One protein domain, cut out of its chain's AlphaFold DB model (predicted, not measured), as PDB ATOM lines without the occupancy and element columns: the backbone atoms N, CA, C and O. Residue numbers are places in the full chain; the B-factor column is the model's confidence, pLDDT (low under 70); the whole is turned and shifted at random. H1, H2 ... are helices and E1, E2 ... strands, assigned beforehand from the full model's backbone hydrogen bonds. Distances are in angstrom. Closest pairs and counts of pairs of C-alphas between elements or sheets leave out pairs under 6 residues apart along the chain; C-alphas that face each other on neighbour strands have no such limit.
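Overview. This is residues 705 to 769 of the 774 residues of the protein "Site-specific DNA-methyltransferase (adenine-specific)" of Candidatus Woesearchaeota archaeon CG08_land_8_20_14_0_20_47_9 (UniProt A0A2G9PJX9). A small three-strand sheet has H1 grazing it, while the long loop of residues 727 to 742 reaches toward one end of the longest axis and H2 lies toward the other. E3 runs on into E4, which turns away from the sheet to form a separate hairpin with E5. The printed part has 65 residues, under half in named elements, in the order E1, H1, E2, E3, E4, E5, H2. The class is mixed, helices and strands; both sheets, E1 E3 E2 and E4 E5, are antiparallel. The whole is loose, with a radius of gyration of the C-alphas of 13.7 A, and flat, spanning 42 by 33 by 18 A.

Arrangement. E1, residues 708 to 710, is an edge strand beside inner strand E3, residues 743 to 746, with N 709 and O 744 2.9 A apart. H1, residues 711 to 716, only grazes this sheet with residues 711 to 714; its closest C-alpha pair with E3 is Lys 711 and Arg 743, 6.2 A. E2, residues 724 to 726, is the other edge strand and forms a hairpin with E3, N 745 and O 725 being 2.7 A apart. E1, H1 and E2 make a split strand-helix-strand unit, two strands running the same way with E3 between them, its crossover right-handed. E3 runs on into E4, residues 749 to 752, at 76 degrees. E4 and E5, residues 755 to 758, form a hairpin, with N 750 and O 757 2.8 A apart. H2, residues 761 to 768, is not on the sheet E1 E3 E2 and is apart from E4. In both helices every O i to N i+4 pair is within hydrogen-bond range.

Along the chain. E1 begins at C-alpha 708 (-30.512, 87.640, -0.400) and measures 7.0 A; H1 measures 8.5 A, E2 6.8 A, E3 9.8 A, E4 9.5 A and E5 9.9 A. H2 measures 10.3 A and ends at C-alpha 768 (-33.500, 79.118, 16.308).

Size, cuts and confidence. The C-alphas of Arg 735 and Asp 762 are the two farthest apart, 43.1 A. The printed part has no cut. The link from E2 to E3, 16 residues, is long, and within it residues 733 to 734 pair antiparallel with 737 to 738. Mean pLDDT of the printed part is 83.4; residues 762 to 769 are under 70.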
ATOM      1  N   ASP A 705     -34.458  91.108  -2.599       85.62
ATOM      2  CA  ASP A 705     -34.208  92.034  -1.484       85.62
ATOM      3  C   ASP A 705     -34.598  91.459  -0.112       85.62
ATOM      4  O   ASP A 705     -34.151  91.960   0.917       85.62
ATOM      5  N   ILE A 706     -35.416  90.402  -0.093       85.62
ATOM      6  CA  ILE A 706     -35.830  89.700   1.126       85.62
ATOM      7  C   ILE A 706     -34.907  88.508   1.373       85.62
ATOM      8  O   ILE A 706     -34.372  88.341   2.465       85.62
ATOM      9  N   PHE A 707     -34.720  87.665   0.356       90.50
ATOM     10  CA  PHE A 707     -34.045  86.381   0.528       90.50
ATOM     11  C   PHE A 707     -32.524  86.458   0.396       90.50
ATOM     12  O   PHE A 707     -31.844  85.549   0.861       90.50
ATOM     13  N   ILE A 708     -31.962  87.501  -0.222       91.94
ATOM     14  CA  ILE A 708     -30.512  87.640  -0.400       91.94
ATOM     15  C   ILE A 708     -29.986  88.756   0.497       91.94
ATOM     16  O   ILE A 708     -30.125  89.940   0.201       91.94
ATOM     17  N   VAL A 709     -29.288  88.359   1.555       91.69
ATOM     18  CA  VAL A 709     -28.763  89.256   2.587       91.69
ATOM     19  C   VAL A 709     -27.238  89.311   2.550       91.69
ATOM     20  O   VAL A 709     -26.570  88.364   2.129       91.69
ATOM     21  N   ASP A 710     -26.663  90.437   2.968       91.94
ATOM     22  CA  ASP A 710     -25.216  90.578   3.129       91.94
ATOM     23  C   ASP A 710     -24.761  90.265   4.565       91.94
ATOM     24  O   ASP A 710     -25.567  90.149   5.491       91.94
ATOM     25  N   LYS A 711     -23.444  90.140   4.760       87.81
ATOM     26  CA  LYS A 711     -22.839  89.906   6.083       87.81
ATOM     27  C   LYS A 711     -23.261  90.939   7.142       87.81
ATOM     28  O   LYS A 711     -23.350  90.578   8.311       87.81
ATOM     29  N   ASN A 712     -23.546  92.191   6.768       88.19
ATOM     30  CA  ASN A 712     -23.953  93.217   7.732       88.19
ATOM     31  C   ASN A 712     -25.361  92.944   8.264       88.19
ATOM     32  O   ASN A 712     -25.573  92.997   9.475       88.19
ATOM     33  N   ILE A 713     -26.303  92.618   7.376       87.56
ATOM     34  CA  ILE A 713     -27.676  92.257   7.746       87.56
ATOM     35  C   ILE A 713     -27.678  90.971   8.570       87.56
ATOM     36  O   ILE A 713     -28.297  90.944   9.631       87.56
ATOM     37  N   ILE A 714     -26.929  89.949   8.138       86.94
ATOM     38  CA  ILE A 714     -26.790  88.674   8.859       86.94
ATOM     39  C   ILE A 714     -26.336  88.916  10.303       86.94
ATOM     40  O   ILE A 714     -26.960  88.418  11.236       86.94
ATOM     41  N   ASN A 715     -25.293  89.729  10.495       86.00
ATOM     42  CA  ASN A 715     -24.754  90.016  11.823       86.00
ATOM     43  C   ASN A 715     -25.705  90.875  12.668       86.00
ATOM     44  O   ASN A 715     -25.899  90.596  13.849       86.00
ATOM     45  N   LYS A 716     -26.306  91.916  12.077       86.94
ATOM     46  CA  LYS A 716     -27.199  92.842  12.788       86.94
ATOM     47  C   LYS A 716     -28.489  92.160  13.242       86.94
ATOM     48  O   LYS A 716     -28.943  92.415  14.351       86.94
ATOM     49  N   ALA A 717     -29.063  91.316  12.390       82.75
ATOM     50  CA  ALA A 717     -30.288  90.578  12.677       82.75
ATOM     51  C   ALA A 717     -30.031  89.228  13.372       82.75
ATOM     52  O   ALA A 717     -30.990  88.531  13.676       82.75
ATOM     53  N   ARG A 718     -28.760  88.873  13.630       84.00
ATOM     54  CA  ARG A 718     -28.333  87.596  14.233       84.00
ATOM     55  C   ARG A 718     -28.961  86.372  13.546       84.00
ATOM     56  O   ARG A 718     -29.394  85.448  14.221       84.00
ATOM     57  N   LEU A 719     -28.994  86.376  12.209       82.62
ATOM     58  CA  LEU A 719     -29.597  85.289  11.430       82.62
ATOM     59  C   LEU A 719     -28.841  83.970  11.636       82.62
ATOM     60  O   LEU A 719     -27.606  83.928  11.583       82.62
ATOM     61  N   GLU A 720     -29.594  82.892  11.824       83.12
ATOM     62  CA  GLU A 720     -29.103  81.544  12.080       83.12
ATOM     63  C   GLU A 720     -28.356  80.992  10.865       83.12
ATOM     64  O   GLU A 720     -28.844  81.017   9.732       83.12
ATOM     65  N   LYS A 721     -27.155  80.452  11.089       83.06
ATOM     66  CA  LYS A 721     -26.283  79.972  10.004       83.06
ATOM     67  C   LYS A 721     -26.885  78.774   9.273       83.06
ATOM     68  O   LYS A 721     -26.628  78.589   8.086       83.06
ATOM     69  N   GLU A 722     -27.698  77.988   9.965       83.38
ATOM     70  CA  GLU A 722     -28.383  76.790   9.492       83.38
ATOM     71  C   GLU A 722     -29.368  77.113   8.363       83.38
ATOM     72  O   GLU A 722     -29.498  76.330   7.416       83.38
ATOM     73  N   LEU A 723     -29.984  78.300   8.420       86.69
ATOM     74  CA  LEU A 723     -30.907  78.829   7.414       86.69
ATOM     75  C   LEU A 723     -30.195  79.600   6.301       86.69
ATOM     76  O   LEU A 723     -30.836  80.033   5.348       86.69
ATOM     77  N   LEU A 724     -28.878  79.785   6.389       89.19
ATOM     78  CA  LEU A 724     -28.112  80.543   5.410       89.19
ATOM     79  C   LEU A 724     -27.363  79.605   4.461       89.19
ATOM     80  O   LEU A 724     -26.738  78.617   4.855       89.19
ATOM     81  N   ARG A 725     -27.403  79.924   3.168       89.81
ATOM     82  CA  ARG A 725     -26.589  79.263   2.139       89.81
ATOM     83  C   ARG A 725     -25.790  80.306   1.365       89.81
ATOM     84  O   ARG A 725     -26.356  81.333   1.003       89.81
ATOM     85  N   PRO A 726     -24.492  80.094   1.084       90.06
ATOM     86  CA  PRO A 726     -23.738  81.011   0.236       90.06
ATOM     87  C   PRO A 726     -24.429  81.181  -1.119       90.06
ATOM     88  O   PRO A 726     -24.822  80.194  -1.741       90.06
ATOM     89  N   VAL A 727     -24.566  82.423  -1.587       90.88
ATOM     90  CA  VAL A 727     -25.173  82.708  -2.894       90.88
ATOM     91  C   VAL A 727     -24.193  83.441  -3.795       90.88
ATOM     92  O   VAL A 727     -23.601  84.459  -3.423       90.88
ATOM     93  N   LEU A 728     -24.020  82.911  -5.000       89.38
ATOM     94  CA  LEU A 728     -23.199  83.506  -6.046       89.38
ATOM     95  C   LEU A 728     -24.110  84.270  -7.005       89.38
ATOM     96  O   LEU A 728     -25.096  83.721  -7.494       89.38
ATOM     97  N   LYS A 729     -23.777  85.526  -7.305       86.50
ATOM     98  CA  LYS A 729     -24.348  86.238  -8.451       86.50
ATOM     99  C   LYS A 729     -23.321  86.239  -9.588       86.50
ATOM    100  O   LYS A 729     -22.156  85.874  -9.429       86.50
ATOM    101  N   GLY A 730     -23.741  86.686 -10.770       85.62
ATOM    102  CA  GLY A 730     -22.867  86.705 -11.949       85.62
ATOM    103  C   GLY A 730     -21.564  87.501 -11.761       85.62
ATOM    104  O   GLY A 730     -20.592  87.248 -12.461       85.62
ATOM    105  N   LYS A 731     -21.502  88.433 -10.798       84.94
ATOM    106  CA  LYS A 731     -20.307  89.251 -10.529       84.94
ATOM    107  C   LYS A 731     -19.193  88.490  -9.792       84.94
ATOM    108  O   LYS A 731     -18.027  88.890  -9.909       84.94
ATOM    109  N   GLU A 732     -19.542  87.443  -9.042       89.12
ATOM    110  CA  GLU A 732     -18.605  86.562  -8.333       89.12
ATOM    111  C   GLU A 732     -17.991  85.506  -9.262       89.12
ATOM    112  O   GLU A 732     -16.868  85.063  -9.028       89.12
ATOM    113  N   ILE A 733     -18.676  85.151 -10.349       89.50
ATOM    114  CA  ILE A 733     -18.181  84.193 -11.338       89.50
ATOM    115  C   ILE A 733     -17.238  84.920 -12.302       89.50
ATOM    116  O   ILE A 733     -17.608  85.888 -12.968       89.50
ATOM    117  N   ARG A 734     -15.983  84.475 -12.367       88.12
ATOM    118  CA  ARG A 734     -14.945  85.033 -13.238       88.12
ATOM    119  C   ARG A 734     -14.367  83.946 -14.124       88.12
ATOM    120  O   ARG A 734     -14.613  82.755 -13.952       88.12
ATOM    121  N   ARG A 735     -13.592  84.375 -15.118       89.62
ATOM    122  CA  ARG A 735     -12.900  83.454 -16.012       89.62
ATOM    123  C   ARG A 735     -12.050  82.494 -15.165       89.62
ATOM    124  O   ARG A 735     -11.154  82.942 -14.453       89.62
ATOM    125  N   TYR A 736     -12.386  81.205 -15.229       91.69
ATOM    126  CA  TYR A 736     -11.717  80.099 -14.532       91.69
ATOM    127  C   TYR A 736     -11.652  80.206 -12.997       91.69
ATOM    128  O   TYR A 736     -10.838  79.534 -12.376       91.69
ATOM    129  N   SER A 737     -12.472  81.050 -12.362       91.50
ATOM    130  CA  SER A 737     -12.470  81.195 -10.901       91.50
ATOM    131  C   SER A 737     -13.805  81.697 -10.362       91.50
ATOM    132  O   SER A 737     -14.537  82.426 -11.032       91.50
ATOM    133  N   ILE A 738     -14.104  81.334  -9.119       91.19
ATOM    134  CA  ILE A 738     -15.239  81.855  -8.359       91.19
ATOM    135  C   ILE A 738     -14.662  82.696  -7.224       91.19
ATOM    136  O   ILE A 738     -13.823  82.221  -6.462       91.19
ATOM    137  N   ARG A 739     -15.075  83.961  -7.132       89.25
ATOM    138  CA  ARG A 739     -14.719  84.828  -6.005       89.25
ATOM    139  C   ARG A 739     -15.597  84.512  -4.805       89.25
ATOM    140  O   ARG A 739     -16.768  84.169  -4.957       89.25
ATOM    141  N   GLU A 740     -15.036  84.701  -3.620       85.81
ATOM    142  CA  GLU A 740     -15.787  84.582  -2.378       85.81
ATOM    143  C   GLU A 740     -16.938  85.601  -2.343       85.81
ATOM    144  O   GLU A 740     -16.785  86.763  -2.733       85.81
ATOM    145  N   THR A 741     -18.108  85.146  -1.899       87.25
ATOM    146  CA  THR A 741     -19.308  85.974  -1.773       87.25
ATOM    147  C   THR A 741     -19.456  86.484  -0.344       87.25
ATOM    148  O   THR A 741     -19.244  85.759   0.626       87.25
ATOM    149  N   ASN A 742     -19.877  87.739  -0.203       88.50
ATOM    150  CA  ASN A 742     -20.277  88.315   1.086       88.50
ATOM    151  C   ASN A 742     -21.796  88.266   1.295       88.50
ATOM    152  O   ASN A 742     -22.326  89.007   2.123       88.50
ATOM    153  N   ARG A 743     -22.499  87.446   0.509       91.06
ATOM    154  CA  ARG A 743     -23.954  87.322   0.529       91.06
ATOM    155  C   ARG A 743     -24.367  85.894   0.834       91.06
ATOM    156  O   ARG A 743     -23.728  84.945   0.376       91.06
ATOM    157  N   ALA A 744     -25.478  85.766   1.539       92.50
ATOM    158  CA  ALA A 744     -26.140  84.499   1.768       92.50
ATOM    159  C   ALA A 744     -27.607  84.578   1.337       92.50
ATOM    160  O   ALA A 744     -28.234  85.635   1.376       92.50
ATOM    161  N   LEU A 745     -28.120  83.438   0.902       92.94
ATOM    162  CA  LEU A 745     -29.527  83.169   0.698       92.94
ATOM    163  C   LEU A 745     -30.131  82.690   2.018       92.94
ATOM    164  O   LEU A 745     -29.617  81.734   2.601       92.94
ATOM    165  N   ILE A 746     -31.232  83.303   2.440       91.38
ATOM    166  CA  ILE A 746     -32.124  82.739   3.451       91.38
ATOM    167  C   ILE A 746     -32.872  81.579   2.792       91.38
ATOM    168  O   ILE A 746     -33.647  81.771   1.855       91.38
ATOM    169  N   PHE A 747     -32.597  80.367   3.253       90.00
ATOM    170  CA  PHE A 747     -33.060  79.115   2.674       90.00
ATOM    171  C   PHE A 747     -33.864  78.321   3.717       90.00
ATOM    172  O   PHE A 747     -33.317  77.432   4.370       90.00
ATOM    173  N   PRO A 748     -35.166  78.622   3.888       86.50
ATOM    174  CA  PRO A 748     -36.034  77.986   4.883       86.50
ATOM    175  C   PRO A 748     -36.541  76.610   4.420       86.50
ATOM    176  O   PRO A 748     -37.699  76.253   4.620       86.50
ATOM    177  N   TYR A 749     -35.689  75.844   3.741       86.44
ATOM    178  CA  TYR A 749     -36.047  74.565   3.145       86.44
ATOM    179  C   TYR A 749     -35.043  73.490   3.553       86.44
ATOM    180  O   TYR A 749     -33.836  73.734   3.615       86.44
ATOM    181  N   LYS A 750     -35.537  72.270   3.747       84.88
ATOM    182  CA  LYS A 750     -34.719  71.056   3.781       84.88
ATOM    183  C   LYS A 750     -34.705  70.398   2.405       84.88
ATOM    184  O   LYS A 750     -35.661  70.522   1.640       84.88
ATOM    185  N   ILE A 751     -33.603  69.729   2.077       83.81
ATOM    186  CA  ILE A 751     -33.458  68.989   0.819       83.81
ATOM    187  C   ILE A 751     -33.608  67.504   1.143       83.81
ATOM    188  O   ILE A 751     -32.740  66.929   1.794       83.81
ATOM    189  N   GLU A 752     -34.692  66.892   0.677       83.62
ATOM    190  CA  GLU A 752     -34.948  65.453   0.788       83.62
ATOM    191  C   GLU A 752     -35.217  64.894  -0.614       83.62
ATOM    192  O   GLU A 752     -36.049  65.425  -1.348       83.62
ATOM    193  N   ASN A 753     -34.501  63.836  -1.012       77.75
ATOM    194  CA  ASN A 753     -34.622  63.210  -2.341       77.75
ATOM    195  C   ASN A 753     -34.560  64.219  -3.505       77.75
ATOM    196  O   ASN A 753     -35.408  64.202  -4.396       77.75
ATOM    197  N   GLU A 754     -33.587  65.137  -3.453       75.62
ATOM    198  CA  GLU A 754     -33.382  66.208  -4.447       75.62
ATOM    199  C   GLU A 754     -34.558  67.196  -4.588       75.62
ATOM    200  O   GLU A 754     -34.588  68.012  -5.509       75.62
ATOM    201  N   LYS A 755     -35.518  67.176  -3.654       76.31
ATOM    202  CA  LYS A 755     -36.634  68.123  -3.590       76.31
ATOM    203  C   LYS A 755     -36.525  69.003  -2.355       76.31
ATOM    204  O   LYS A 755     -36.123  68.564  -1.282       76.31
ATOM    205  N   THR A 756     -36.907  70.264  -2.514       82.62
ATOM    206  CA  THR A 756     -36.986  71.223  -1.413       82.62
ATOM    207  C   THR A 756     -38.325  71.090  -0.703       82.62
ATOM    208  O   THR A 756     -39.372  71.275  -1.325       82.62
ATOM    209  N   GLN A 757     -38.297  70.820   0.599       85.06
ATOM    210  CA  GLN A 757     -39.466  70.865   1.470       85.06
ATOM    211  C   GLN A 757     -39.331  72.055   2.418       85.06
ATOM    212  O   GLN A 757     -38.279  72.249   3.023       85.06
ATOM    213  N   LEU A 758     -40.381  72.872   2.516       86.50
ATOM    214  CA  LEU A 758     -40.411  74.011   3.432       86.50
ATOM    215  C   LEU A 758     -40.320  73.501   4.875       86.50
ATOM    216  O   LEU A 758     -41.005  72.538   5.224       86.50
ATOM    217  N   LEU A 759     -39.476  74.138   5.684       83.69
ATOM    218  CA  LEU A 759     -39.414  73.870   7.117       83.69
ATOM    219  C   LEU A 759     -40.730  74.312   7.767       83.69
ATOM    220  O   LEU A 759     -41.263  75.378   7.456       83.69
ATOM    221  N   SER A 760     -41.253  73.499   8.677       79.69
ATOM    222  CA  SER A 760     -42.364  73.898   9.540       79.69
ATOM    223  C   SER A 760     -41.935  75.008  10.502       79.69
ATOM    224  O   SER A 760     -40.746  75.234  10.745       79.69
ATOM    225  N   GLU A 761     -42.908  75.713  11.076       73.12
ATOM    226  CA  GLU A 761     -42.636  76.759  12.067       73.12
ATOM    227  C   GLU A 761     -41.886  76.201  13.290       73.12
ATOM    228  O   GLU A 761     -40.968  76.846  13.795       73.12
ATOM    229  N   ASP A 762     -42.204  74.974  13.707       69.88
ATOM    230  CA  ASP A 762     -41.531  74.293  14.814       69.88
ATOM    231  C   ASP A 762     -40.106  73.862  14.440       69.88
ATOM    232  O   ASP A 762     -39.182  74.085  15.218       69.88
ATOM    233  N   GLU A 763     -39.876  73.341  13.230       69.44
ATOM    234  CA  GLU A 763     -38.520  73.037  12.737       69.44
ATOM    235  C   GLU A 763     -37.664  74.305  12.594       69.44
ATOM    236  O   GLU A 763     -36.463  74.287  12.877       69.44
ATOM    237  N   THR A 764     -38.289  75.420  12.212       66.06
ATOM    238  CA  THR A 764     -37.631  76.728  12.133       66.06
ATOM    239  C   THR A 764     -37.257  77.212  13.536       66.06
ATOM    240  O   THR A 764     -36.101  77.550  13.769       66.06
ATOM    241  N   LYS A 765     -38.177  77.132  14.509       63.75
ATOM    242  CA  LYS A 765     -37.926  77.476  15.922       63.75
ATOM    243  C   LYS A 765     -36.871  76.586  16.584       63.75
ATOM    244  O   LYS A 765     -36.091  77.080  17.395       63.75
ATOM    245  N   ILE A 766     -36.817  75.297  16.244       58.41
ATOM    246  CA  ILE A 766     -35.793  74.368  16.742       58.41
ATOM    247  C   ILE A 766     -34.410  74.771  16.217       58.41
ATOM    248  O   ILE A 766     -33.465  74.819  17.004       58.41
ATOM    249  N   CYS A 767     -34.292  75.166  14.944       55.34
ATOM    250  CA  CYS A 767     -33.053  75.752  14.415       55.34
ATOM    251  C   CYS A 767     -32.684  77.078  15.120       55.34
ATOM    252  O   CYS A 767     -31.504  77.349  15.320       55.34
ATOM    253  N   CYS A 768     -33.676  77.862  15.561       53.00
ATOM    254  CA  CYS A 768     -33.500  79.118  16.308       53.00
ATOM    255  C   CYS A 768     -33.156  78.945  17.805       53.00
ATOM    256  O   CYS A 768     -32.804  79.916  18.473       53.00
ATOM    257  N   SER A 769     -33.251  77.737  18.372       48.00
ATOM    258  CA  SER A 769     -33.156  77.512  19.831       48.00
ATOM    259  C   SER A 769     -31.729  77.532  20.417       48.00
ATOM    260  O   SER A 769     -31.542  77.323  21.616       48.00
TER     261      SER A 769